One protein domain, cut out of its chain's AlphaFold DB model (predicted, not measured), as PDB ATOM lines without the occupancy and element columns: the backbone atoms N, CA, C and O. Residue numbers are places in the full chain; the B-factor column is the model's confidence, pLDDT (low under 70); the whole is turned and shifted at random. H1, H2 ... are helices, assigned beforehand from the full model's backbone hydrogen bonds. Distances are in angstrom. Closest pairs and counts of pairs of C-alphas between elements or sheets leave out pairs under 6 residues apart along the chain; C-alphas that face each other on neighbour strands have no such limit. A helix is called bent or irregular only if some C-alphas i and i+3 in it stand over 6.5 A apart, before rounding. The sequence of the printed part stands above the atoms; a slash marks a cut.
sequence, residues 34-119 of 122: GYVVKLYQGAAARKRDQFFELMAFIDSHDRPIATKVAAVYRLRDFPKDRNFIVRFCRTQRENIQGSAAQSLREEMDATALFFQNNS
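AT A GLANCE: This is residues 34 to 119 of the 122 residues of an uncharacterized protein of Ensifer sp. NM-2 (UniProt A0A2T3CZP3). A small cluster of four helices in two helical hairpins, H1 with H2 and H3 with H4, has one long arm: residues 34 to 46 of H1 stick out from it. In the body H2 and H4 lie side by side, the last part of H1 packs on H2, and H3 packs on H4. The printed part has 86 residues, with four named helices in the order H1, H2, H3, H4 and no named strand, and the class is all helix. The whole is only just compact, close to loose, with a radius of gyration of the C-alphas of 14.3 A, and its flat outline spans 52 by 31 by 16 A, the arm making the length.

IN THESE COORDINATES: H1 begins at C-alpha 34, at (114.811, 103.327, 114.555), and covers residues 34 to 59, 37.1 A from first to last C-alpha. H2, residues 65 to 75, measures 15.5 A. H3, residues 79 to 95, measures 23.9 A and has a kink of 36 degrees near residue 86. H4, residues 99 to 117, measures 28.2 A and ends at C-alpha 117, at (125.182, 138.331, 108.820). H3 and H4 are irregular: C-alphas 80 and 83 are 8.3 A apart, and C-alphas 100 and 103 are 7.1 A apart.

HOW THE PARTS SIT: H1 touches H2 with residues 51 to 58 alone, and their closest C-alphas, those of Ile 58 and Lys 68, are 4.9 A apart. This hairpin has a shallow tilt of 30 degrees, opposite ways. H2 touches H4 at a shallow tilt of 6 degrees, the same way, with the closest C-alphas, those of Val 69 and Leu 104, 5.2 A apart. H3 and H4, also a hairpin, touch at a shallow tilt of 32 degrees, opposite ways; their closest C-alphas, those of Val 86 and Ala 112, are 4.9 A apart. H2 and H3 are close but not clearly touching, with the C-alphas of Leu 75 and Ile 85 closest at 7.2 A. H1 and H3 are near each other, while H1 and H4 are apart. Every backbone O i to N i+4 pair is within hydrogen-bond range in H1 and H2, against 10 of 13 in H3 and 13 of 15 in H4.

THE WHOLE: The two C-alphas farthest apart, those of Gly 34 and Ser 99, are 52.2 A apart. Without residues 34 to 46, which stand free, the body spans 31 by 25 by 16 A. The printed part has no cut, and its three links are tight. The mean pLDDT of the printed part is 73.1; 24 residues are under 70, among them residues 36 to 48, 61 to 63 and 97 to 100.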
ATOM      1  N   GLY A  34     115.731 103.218 115.688       70.31
ATOM      2  CA  GLY A  34     114.811 103.327 114.555       70.31
ATOM      3  C   GLY A  34     113.642 104.277 114.832       70.31
ATOM      4  O   GLY A  34     113.280 105.077 113.966       70.31
ATOM      5  N   TYR A  35     113.091 104.255 116.049       70.81
ATOM      6  CA  TYR A  35     112.032 105.177 116.458       70.81
ATOM      7  C   TYR A  35     112.511 106.630 116.464       70.81
ATOM      8  O   TYR A  35     111.829 107.501 115.927       70.81
ATOM      9  N   VAL A  36     113.706 106.890 116.999       65.88
ATOM     10  CA  VAL A  36     114.299 108.232 117.010       65.88
ATOM     11  C   VAL A  36     114.559 108.715 115.582       65.88
ATOM     12  O   VAL A  36     114.127 109.807 115.225       65.88
ATOM     13  N   VAL A  37     115.161 107.893 114.717       65.56
ATOM     14  CA  VAL A  37     115.382 108.242 113.302       65.56
ATOM     15  C   VAL A  37     114.062 108.548 112.593       65.56
ATOM     16  O   VAL A  37     113.960 109.564 111.909       65.56
ATOM     17  N   LYS A  38     113.023 107.732 112.800       65.50
ATOM     18  CA  LYS A  38     111.684 107.968 112.242       65.50
ATOM     19  C   LYS A  38     111.053 109.253 112.783       65.50
ATOM     20  O   LYS A  38     110.416 109.981 112.025       65.50
ATOM     21  N   LEU A  39     111.255 109.563 114.064       64.75
ATOM     22  CA  LEU A  39     110.788 110.799 114.692       64.75
ATOM     23  C   LEU A  39     111.480 112.024 114.075       64.75
ATOM     24  O   LEU A  39     110.814 112.993 113.715       64.75
ATOM     25  N   TYR A  40     112.797 111.952 113.868       58.59
ATOM     26  CA  TYR A  40     113.570 113.003 113.206       58.59
ATOM     27  C   TYR A  40     113.205 113.151 111.727       58.59
ATOM     28  O   TYR A  40     113.069 114.277 111.253       58.59
ATOM     29  N   GLN A  41     112.997 112.052 111.001       56.94
ATOM     30  CA  GLN A  41     112.565 112.083 109.602       56.94
ATOM     31  C   GLN A  41     111.148 112.647 109.460       56.94
ATOM     32  O   GLN A  41     110.913 113.481 108.591       56.94
ATOM     33  N   GLY A  42     110.220 112.265 110.340       58.38
ATOM     34  CA  GLY A  42     108.860 112.804 110.361       58.38
ATOM     35  C   GLY A  42     108.821 114.291 110.721       58.38
ATOM     36  O   GLY A  42     108.093 115.060 110.097       58.38
ATOM     37  N   ALA A  43     109.643 114.725 111.679       59.44
ATOM     38  CA  ALA A  43     109.782 116.138 112.026       59.44
ATOM     39  C   ALA A  43     110.451 116.951 110.903       59.44
ATOM     40  O   ALA A  43     110.033 118.074 110.621       59.44
ATOM     41  N   ALA A  44     111.463 116.391 110.235       56.69
ATOM     42  CA  ALA A  44     112.126 117.026 109.100       56.69
ATOM     43  C   ALA A  44     111.200 117.133 107.880       56.69
ATOM     44  O   ALA A  44     111.170 118.182 107.242       56.69
ATOM     45  N   ALA A  45     110.410 116.093 107.597       62.31
ATOM     46  CA  ALA A  45     109.416 116.105 106.528       62.31
ATOM     47  C   ALA A  45     108.369 117.201 106.765       62.31
ATOM     48  O   ALA A  45     108.172 118.037 105.893       62.31
ATOM     49  N   ARG A  46     107.808 117.295 107.979       66.81
ATOM     50  CA  ARG A  46     106.835 118.348 108.325       66.81
ATOM     51  C   ARG A  46     107.398 119.760 108.184       66.81
ATOM     52  O   ARG A  46     106.708 120.640 107.682       66.81
ATOM     53  N   LYS A  47     108.642 119.988 108.620       65.00
ATOM     54  CA  LYS A  47     109.305 121.292 108.456       65.00
ATOM     55  C   LYS A  47     109.505 121.642 106.983       65.00
ATOM     56  O   LYS A  47     109.274 122.777 106.588       65.00
ATOM     57  N   ARG A  48     109.903 120.664 106.173       63.84
ATOM     58  CA  ARG A  48     110.076 120.845 104.733       63.84
ATOM     59  C   ARG A  48     108.743 121.124 104.031       63.84
ATOM     60  O   ARG A  48     108.690 122.005 103.186       63.84
ATOM     61  N   ASP A  49     107.675 120.426 104.404       72.62
ATOM     62  CA  ASP A  49     106.345 120.644 103.826       72.62
ATOM     63  C   ASP A  49     105.824 122.049 104.173       72.62
ATOM     64  O   ASP A  49     105.371 122.764 103.285       72.62
ATOM     65  N   GLN A  50     106.007 122.502 105.422       74.56
ATOM     66  CA  GLN A  50     105.706 123.884 105.824       74.56
ATOM     67  C   GLN A  50     106.521 124.915 105.037       74.56
ATOM     68  O   GLN A  50     105.989 125.951 104.648       74.56
ATOM     69  N   PHE A  51     107.803 124.640 104.787       71.81
ATOM     70  CA  PHE A  51     108.659 125.505 103.977       71.81
ATOM     71  C   PHE A  51     108.152 125.624 102.531       71.81
ATOM     72  O   PHE A  51     108.047 126.732 102.003       71.81
ATOM     73  N   PHE A  52     107.774 124.508 101.901       70.12
ATOM     74  CA  PHE A  52     107.193 124.525 100.556       70.12
ATOM     75  C   PHE A  52     105.835 125.228 100.511       70.12
ATOM     76  O   PHE A  52     105.569 125.977  99.573       70.12
ATOM     77  N   GLU A  53     105.003 125.045 101.533       79.00
ATOM     78  CA  GLU A  53     103.719 125.732 101.658       79.00
ATOM     79  C   GLU A  53     103.905 127.256 101.776       79.00
ATOM     80  O   GLU A  53     103.257 128.029 101.068       79.00
ATOM     81  N   LEU A  54     104.864 127.699 102.600       75.38
ATOM     82  CA  LEU A  54     105.247 129.109 102.743       75.38
ATOM     83  C   LEU A  54     105.724 129.714 101.418       75.38
ATOM     84  O   LEU A  54     105.299 130.811 101.060       75.38
ATOM     85  N   MET A  55     106.561 128.998 100.664       71.69
ATOM     86  CA  MET A  55     107.006 129.452  99.345       71.69
ATOM     87  C   MET A  55     105.860 129.552  98.340       71.69
ATOM     88  O   MET A  55     105.786 130.538  97.605       71.69
ATOM     89  N   ALA A  56     104.946 128.579  98.335       75.31
ATOM     90  CA  ALA A  56     103.774 128.607  97.467       75.31
ATOM     91  C   ALA A  56     102.899 129.842  97.740       75.31
ATOM     92  O   ALA A  56     102.411 130.473  96.802       75.31
ATOM     93  N   PHE A  57     102.754 130.254  99.008       74.62
ATOM     94  CA  PHE A  57     102.033 131.485  99.346       74.62
ATOM     95  C   PHE A  57     102.713 132.750  98.815       74.62
ATOM     96  O   PHE A  57     102.020 133.676  98.390       74.62
ATOM     97  N   ILE A  58     104.046 132.802  98.812       70.56
ATOM     98  CA  ILE A  58     104.793 133.968  98.321       70.56
ATOM     99  C   ILE A  58     104.652 134.102  96.798       70.56
ATOM    100  O   ILE A  58     104.408 135.205  96.299       70.56
ATOM    101  N   ASP A  59     104.737 132.981  96.080       68.75
ATOM    102  CA  ASP A  59     104.676 132.933  94.614       68.75
ATOM    103  C   ASP A  59     103.249 133.145  94.065       68.75
ATOM    104  O   ASP A  59     103.040 133.747  93.007       68.75
ATOM    105  N   SER A  60     102.228 132.737  94.827       73.44
ATOM    106  CA  SER A  60     100.829 132.904  94.425       73.44
ATOM    107  C   SER A  60     100.436 134.383  94.263       73.44
ATOM    108  O   SER A  60     100.511 135.181  95.198       73.44
ATOM    109  N   HIS A  61     100.012 134.776  93.059       63.66
ATOM    110  CA  HIS A  61      99.670 136.167  92.720       63.66
ATOM    111  C   HIS A  61      98.401 136.682  93.420       63.66
ATOM    112  O   HIS A  61      98.283 137.880  93.650       63.66
ATOM    113  N   ASP A  62      97.512 135.777  93.830       66.25
ATOM    114  CA  ASP A  62      96.178 136.085  94.368       66.25
ATOM    115  C   ASP A  62      96.148 136.358  95.887       66.25
ATOM    116  O   ASP A  62      95.098 136.616  96.476       66.25
ATOM    117  N   ARG A  63      97.294 136.252  96.573       69.12
ATOM    118  CA  ARG A  63      97.368 136.407  98.035       69.12
ATOM    119  C   ARG A  63      97.660 137.858  98.439       69.12
ATOM    120  O   ARG A  63      98.525 138.493  97.829       69.12
ATOM    121  N   PRO A  64      97.042 138.358  99.529       77.50
ATOM    122  CA  PRO A  64      97.350 139.672 100.082       77.50
ATOM    123  C   PRO A  64      98.840 139.842 100.397       77.50
ATOM    124  O   PRO A  64      99.496 138.930 100.905       77.50
ATOM    125  N   ILE A  65      99.364 141.049 100.173       74.12
ATOM    126  CA  ILE A  65     100.782 141.381 100.385       74.12
ATOM    127  C   ILE A  65     101.203 141.133 101.842       74.12
ATOM    128  O   ILE A  65     102.287 140.609 102.080       74.12
ATOM    129  N   ALA A  66     100.323 141.397 102.811       73.62
ATOM    130  CA  ALA A  66     100.571 141.107 104.226       73.62
ATOM    131  C   ALA A  66     100.842 139.614 104.495       73.62
ATOM    132  O   ALA A  66     101.718 139.273 105.288       73.62
ATOM    133  N   THR A  67     100.142 138.710 103.800       77.19
ATOM    134  CA  THR A  67     100.375 137.261 103.911       77.19
ATOM    135  C   THR A  67     101.740 136.880 103.345       77.19
ATOM    136  O   THR A  67     102.435 136.055 103.934       77.19
ATOM    137  N   LYS A  68     102.158 137.512 102.244       75.81
ATOM    138  CA  LYS A  68     103.481 137.290 101.644       75.81
ATOM    139  C   LYS A  68     104.606 137.793 102.547       75.81
ATOM    140  O   LYS A  68     105.591 137.088 102.721       75.81
ATOM    141  N   VAL A  69     104.434 138.959 103.173       77.75
ATOM    142  CA  VAL A  69     105.389 139.518 104.150       77.75
ATOM    143  C   VAL A  69     105.548 138.569 105.337       77.75
ATOM    144  O   VAL A  69     106.663 138.190 105.683       77.75
ATOM    145  N   ALA A  70     104.436 138.106 105.917       78.62
ATOM    146  CA  ALA A  70     104.464 137.155 107.026       78.62
ATOM    147  C   ALA A  70     105.110 135.814 106.634       78.62
ATOM    148  O   ALA A  70     105.823 135.208 107.437       78.62
ATOM    149  N   ALA A  71     104.889 135.355 105.399       80.81
ATOM    150  CA  ALA A  71     105.526 134.152 104.884       80.81
ATOM    151  C   ALA A  71     107.046 134.327 104.750       80.81
ATOM    152  O   ALA A  71     107.785 133.459 105.208       80.81
ATOM    153  N   VAL A  72     107.514 135.460 104.209       79.62
ATOM    154  CA  VAL A  72     108.947 135.794 104.124       79.62
ATOM    155  C   VAL A  72     109.576 135.876 105.516       79.62
ATOM    156  O   VAL A  72     110.627 135.283 105.737       79.62
ATOM    157  N   TYR A  73     108.904 136.513 106.478       77.19
ATOM    158  CA  TYR A  73     109.367 136.564 107.865       77.19
ATOM    159  C   TYR A  73     109.555 135.159 108.456       77.19
ATOM    160  O   TYR A  73     110.593 134.868 109.049       77.19
ATOM    161  N   ARG A  74     108.597 134.247 108.229       77.75
ATOM    162  CA  ARG A  74     108.691 132.846 108.673       77.75
ATOM    163  C   ARG A  74     109.802 132.044 107.998       77.75
ATOM    164  O   ARG A  74     110.225 131.037 108.559       77.75
ATOM    165  N   LEU A  75     110.314 132.461 106.835       79.06
ATOM    166  CA  LEU A  75     111.470 131.796 106.220       79.06
ATOM    167  C   LEU A  75     112.729 131.914 107.094       79.06
ATOM    168  O   LEU A  75     113.605 131.055 107.002       79.06
ATOM    169  N   ARG A  76     112.804 132.907 107.995       76.25
ATOM    170  CA  ARG A  76     113.904 133.037 108.967       76.25
ATOM    171  C   ARG A  76     114.044 131.825 109.894       76.25
ATOM    172  O   ARG A  76     115.158 131.513 110.306       76.25
ATOM    173  N   ASP A  77     112.961 131.092 110.143       78.69
ATOM    174  CA  ASP A  77     112.961 129.903 111.005       78.69
ATOM    175  C   ASP A  77     113.619 128.671 110.345       78.69
ATOM    176  O   ASP A  77     113.790 127.627 110.988       78.69
ATOM    177  N   PHE A  78     114.021 128.772 109.068       75.69
ATOM    178  CA  PHE A  78     114.587 127.680 108.267       75.69
ATOM    179  C   PHE A  78     116.056 127.935 107.861       75.69
ATOM    180  O   PHE A  78     116.373 128.067 106.678       75.69
ATOM    181  N   PRO A  79     117.016 127.925 108.809       71.19
ATOM    182  CA  PRO A  79     118.426 128.222 108.526       71.19
ATOM    183  C   PRO A  79     119.138 127.168 107.662       71.19
ATOM    184  O   PRO A  79     120.199 127.443 107.095       71.19
ATOM    185  N   LYS A  80     118.572 125.959 107.542       72.12
ATOM    186  CA  LYS A  80     119.129 124.879 106.709       72.12
ATOM    187  C   LYS A  80     119.132 125.232 105.221       72.12
ATOM    188  O   LYS A  80     120.060 124.846 104.519       72.12
ATOM    189  N   ASP A  81     118.163 126.031 104.782       74.19
ATOM    190  CA  ASP A  81     117.960 126.393 103.378       74.19
ATOM    191  C   ASP A  81     118.368 127.850 103.090       74.19
ATOM    192  O   ASP A  81     117.963 128.438 102.087       74.19
ATOM    193  N   ARG A  82     119.219 128.445 103.946       74.19
ATOM    194  CA  ARG A  82     119.616 129.867 103.889       74.19
ATOM    195  C   ARG A  82     120.055 130.343 102.500       74.19
ATOM    196  O   ARG A  82     119.612 131.388 102.039       74.19
ATOM    197  N   ASN A  83     120.876 129.556 101.799       74.62
ATOM    198  CA  ASN A  83     121.388 129.914 100.470       74.62
ATOM    199  C   ASN A  83     120.269 129.962  99.429       74.62
ATOM    200  O   ASN A  83     120.272 130.819  98.545       74.62
ATOM    201  N   PHE A  84     119.306 129.046  99.533       78.12
ATOM    202  CA  PHE A  84     118.135 129.052  98.677       78.12
ATOM    203  C   PHE A  84     117.251 130.264  98.997       78.12
ATOM    204  O   PHE A  84     116.882 130.986  98.077       78.12
ATOM    205  N   ILE A  85     116.980 130.534 100.279       79.56
ATOM    206  CA  ILE A  85     116.133 131.656 100.717       79.56
ATOM    207  C   ILE A  85     116.704 132.994 100.235       79.56
ATOM    208  O   ILE A  85     115.975 133.798  99.662       79.56
ATOM    209  N   VAL A  86     118.016 133.214 100.375       80.00
ATOM    210  CA  VAL A  86     118.682 134.436  99.890       80.00
ATOM    211  C   VAL A  86     118.515 134.598  98.375       80.00
ATOM    212  O   VAL A  86     118.183 135.686  97.902       80.00
ATOM    213  N   ARG A  87     118.711 133.522  97.600       78.50
ATOM    214  CA  ARG A  87     118.524 133.557  96.139       78.50
ATOM    215  C   ARG A  87     117.067 133.804  95.762       78.50
ATOM    216  O   ARG A  87     116.809 134.626  94.892       78.50
ATOM    217  N   PHE A  88     116.134 133.140  96.437       79.81
ATOM    218  CA  PHE A  88     114.702 133.297  96.221       79.81
ATOM    219  C   PHE A  88     114.246 134.734  96.489       79.81
ATOM    220  O   PHE A  88     113.627 135.338  95.618       79.81
ATOM    221  N   CYS A  89     114.624 135.318  97.632       79.38
ATOM    222  CA  CYS A  89     114.324 136.713  97.958       79.38
ATOM    223  C   CYS A  89     114.886 137.678  96.905       79.38
ATOM    224  O   CYS A  89     114.186 138.593  96.480       79.38
ATOM    225  N   ARG A  90     116.119 137.454  96.428       80.75
ATOM    226  CA  ARG A  90     116.740 138.298  95.395       80.75
ATOM    227  C   ARG A  90     116.007 138.214  94.055       80.75
ATOM    228  O   ARG A  90     115.715 139.246  93.464       80.75
ATOM    229  N   THR A  91     115.680 137.007  93.596       78.25
ATOM    230  CA  THR A  91     114.958 136.804  92.331       78.25
ATOM    231  C   THR A  91     113.520 137.321  92.408       78.25
ATOM    232  O   THR A  91     113.051 137.974  91.483       78.25
ATOM    233  N   GLN A  92     112.814 137.085  93.515       75.00
ATOM    234  CA  GLN A  92     111.438 137.560  93.674       75.00
ATOM    235  C   GLN A  92     111.360 139.080  93.833       75.00
ATOM    236  O   GLN A  92     110.439 139.699  93.308       75.00
ATOM    237  N   ARG A  93     112.350 139.713  94.475       74.44
ATOM    238  CA  ARG A  93     112.438 141.177  94.571       74.44
ATOM    239  C   ARG A  93     112.382 141.858  93.201       74.44
ATOM    240  O   ARG A  93     111.727 142.893  93.077       74.44
ATOM    241  N   GLU A  94     113.068 141.296  92.208       73.00
ATOM    242  CA  GLU A  94     113.104 141.821  90.835       73.00
ATOM    243  C   GLU A  94     111.759 141.632  90.110       73.00
ATOM    244  O   GLU A  94     111.371 142.475  89.302       73.00
ATOM    245  N   ASN A  95     111.013 140.577  90.451       69.31
ATOM    246  CA  ASN A  95     109.734 140.234  89.820       69.31
ATOM    247  C   ASN A  95     108.513 140.900  90.470       69.31
ATOM    248  O   ASN A  95     107.474 141.059  89.829       69.31
ATOM    249  N   ILE A  96     108.608 141.306  91.735       70.81
ATOM    250  CA  ILE A  96     107.527 141.994  92.442       70.81
ATOM    251  C   ILE A  96     107.367 143.405  91.864       70.81
ATOM    252  O   ILE A  96     108.303 144.195  91.933       70.81
ATOM    253  N   GLN A  97     106.185 143.758  91.349       64.25
ATOM    254  CA  GLN A  97     105.862 145.095  90.824       64.25
ATOM    255  C   GLN A  97     104.671 145.721  91.578       64.25
ATOM    256  O   GLN A  97     103.767 145.012  92.013       64.25
ATOM    257  N   GLY A  98     104.669 147.053  91.733       64.94
ATOM    258  CA  GLY A  98     103.597 147.828  92.384       64.94
ATOM    259  C   GLY A  98     104.020 148.544  93.678       64.94
ATOM    260  O   GLY A  98     104.870 148.052  94.419       64.94
ATOM    261  N   SER A  99     103.430 149.717  93.962       61.22
ATOM    262  CA  SER A  99     103.794 150.544  95.134       61.22
ATOM    263  C   SER A  99     103.436 149.880  96.468       61.22
ATOM    264  O   SER A  99     104.182 149.993  97.435       61.22
ATOM    265  N   ALA A 100     102.353 149.100  96.504       63.28
ATOM    266  CA  ALA A 100     101.941 148.346  97.686       63.28
ATOM    267  C   ALA A 100     102.910 147.204  98.045       63.28
ATOM    268  O   ALA A 100     102.855 146.680  99.152       63.28
ATOM    269  N   ALA A 101     103.802 146.813  97.131       70.62
ATOM    270  CA  ALA A 101     104.731 145.706  97.328       70.62
ATOM    271  C   ALA A 101     106.101 146.142  97.882       70.62
ATOM    272  O   ALA A 101     107.015 145.326  98.012       70.62
ATOM    273  N   GLN A 102     106.241 147.421  98.235       76.94
ATOM    274  CA  GLN A 102     107.453 147.972  98.832       76.94
ATOM    275  C   GLN A 102     107.778 147.325 100.186       76.94
ATOM    276  O   GLN A 102     108.909 146.890 100.386       76.94
ATOM    277  N   SER A 103     106.775 147.123 101.045       77.00
ATOM    278  CA  SER A 103     106.947 146.440 102.335       77.00
ATOM    279  C   SER A 103     107.419 144.988 102.184       77.00
ATOM    280  O   SER A 103     108.158 144.473 103.017       77.00
ATOM    281  N   LEU A 104     107.021 144.313 101.101       78.62
ATOM    282  CA  LEU A 104     107.460 142.950 100.802       78.62
ATOM    283  C   LEU A 104     108.920 142.908 100.348       78.62
ATOM    284  O   LEU A 104     109.655 142.010 100.751       78.62
ATOM    285  N   ARG A 105     109.352 143.888  99.546       81.12
ATOM    286  CA  ARG A 105     110.761 144.024  99.147       81.12
ATOM    287  C   ARG A 105     111.654 144.317 100.353       81.12
ATOM    288  O   ARG A 105     112.700 143.692 100.484       81.12
ATOM    289  N   GLU A 106     111.216 145.205 101.241       83.94
ATOM    290  CA  GLU A 106     111.932 145.527 102.481       83.94
ATOM    291  C   GLU A 106     112.082 144.292 103.382       83.94
ATOM    292  O   GLU A 106     113.180 144.016 103.866       83.94
ATOM    293  N   GLU A 107     111.029 143.482 103.541       82.50
ATOM    294  CA  GLU A 107     111.113 142.254 104.346       82.50
ATOM    295  C   GLU A 107     112.005 141.181 103.693       82.50
ATOM    296  O   GLU A 107     112.748 140.476 104.383       82.50
ATOM    297  N   MET A 108     111.981 141.065 102.359       83.56
ATOM    298  CA  MET A 108     112.878 140.172 101.612       83.56
ATOM    299  C   MET A 108     114.347 140.567 101.783       83.56
ATOM    300  O   MET A 108     115.189 139.691 102.000       83.56
ATOM    301  N   ASP A 109     114.647 141.866 101.754       84.44
ATOM    302  CA  ASP A 109     115.992 142.398 101.985       84.44
ATOM    303  C   ASP A 109     116.445 142.173 103.428       84.44
ATOM    304  O   ASP A 109     117.546 141.671 103.664       84.44
ATOM    305  N   ALA A 110     115.579 142.459 104.401       84.38
ATOM    306  CA  ALA A 110     115.864 142.224 105.811       84.38
ATOM    307  C   ALA A 110     116.098 140.731 106.106       84.38
ATOM    308  O   ALA A 110     116.900 140.374 106.973       84.38
ATOM    309  N   THR A 111     115.397 139.836 105.409       82.12
ATOM    310  CA  THR A 111     115.571 138.383 105.547       82.12
ATOM    311  C   THR A 111     116.871 137.913 104.896       82.12
ATOM    312  O   THR A 111     117.593 137.106 105.483       82.12
ATOM    313  N   ALA A 112     117.223 138.452 103.726       82.56
ATOM    314  CA  ALA A 112     118.495 138.156 103.073       82.56
ATOM    315  C   ALA A 112     119.699 138.638 103.906       82.56
ATOM    316  O   ALA A 112     120.647 137.876 104.098       82.56
ATOM    317  N   LEU A 113     119.633 139.856 104.458       83.25
ATOM    318  CA  LEU A 113     120.650 140.421 105.354       83.25
ATOM    319  C   LEU A 113     120.809 139.608 106.640       83.25
ATOM    320  O   LEU A 113     121.931 139.342 107.063       83.25
ATOM    321  N   PHE A 114     119.701 139.160 107.238       81.44
ATOM    322  CA  PHE A 114     119.740 138.301 108.422       81.44
ATOM    323  C   PHE A 114     120.570 137.037 108.170       81.44
ATOM    324  O   PHE A 114     121.427 136.692 108.980       81.44
ATOM    325  N   PHE A 115     120.368 136.365 107.035       79.25
ATOM    326  CA  PHE A 115     121.136 135.163 106.710       79.25
ATOM    327  C   PHE A 115     122.576 135.452 106.281       79.25
ATOM    328  O   PHE A 115     123.441 134.630 106.566       79.25
ATOM    329  N   GLN A 116     122.859 136.593 105.648       76.69
ATOM    330  CA  GLN A 116     124.233 137.001 105.325       76.69
ATOM    331  C   GLN A 116     125.053 137.288 106.590       76.69
ATOM    332  O   GLN A 116     126.147 136.752 106.721       76.69
ATOM    333  N   ASN A 117     124.498 138.023 107.557       73.06
ATOM    334  CA  ASN A 117     125.182 138.331 108.820       73.06
ATOM    335  C   ASN A 117     125.328 137.105 109.739       73.06
ATOM    336  O   ASN A 117     126.270 137.021 110.513       73.06
ATOM    337  N   ASN A 118     124.415 136.131 109.654       65.94
ATOM    338  CA  ASN A 118     124.522 134.855 110.377       65.94
ATOM    339  C   ASN A 118     125.303 133.777 109.587       65.94
ATOM    340  O   ASN A 118     125.235 132.598 109.934       65.94
ATOM    341  N   SER A 119     125.994 134.149 108.501       57.28
ATOM    342  CA  SER A 119     126.859 133.244 107.724       57.28
ATOM    343  C   SER A 119     128.340 133.330 108.105       57.28
ATOM    344  O   SER A 119     129.128 132.566 107.545       57.28
TER     345      SER A 119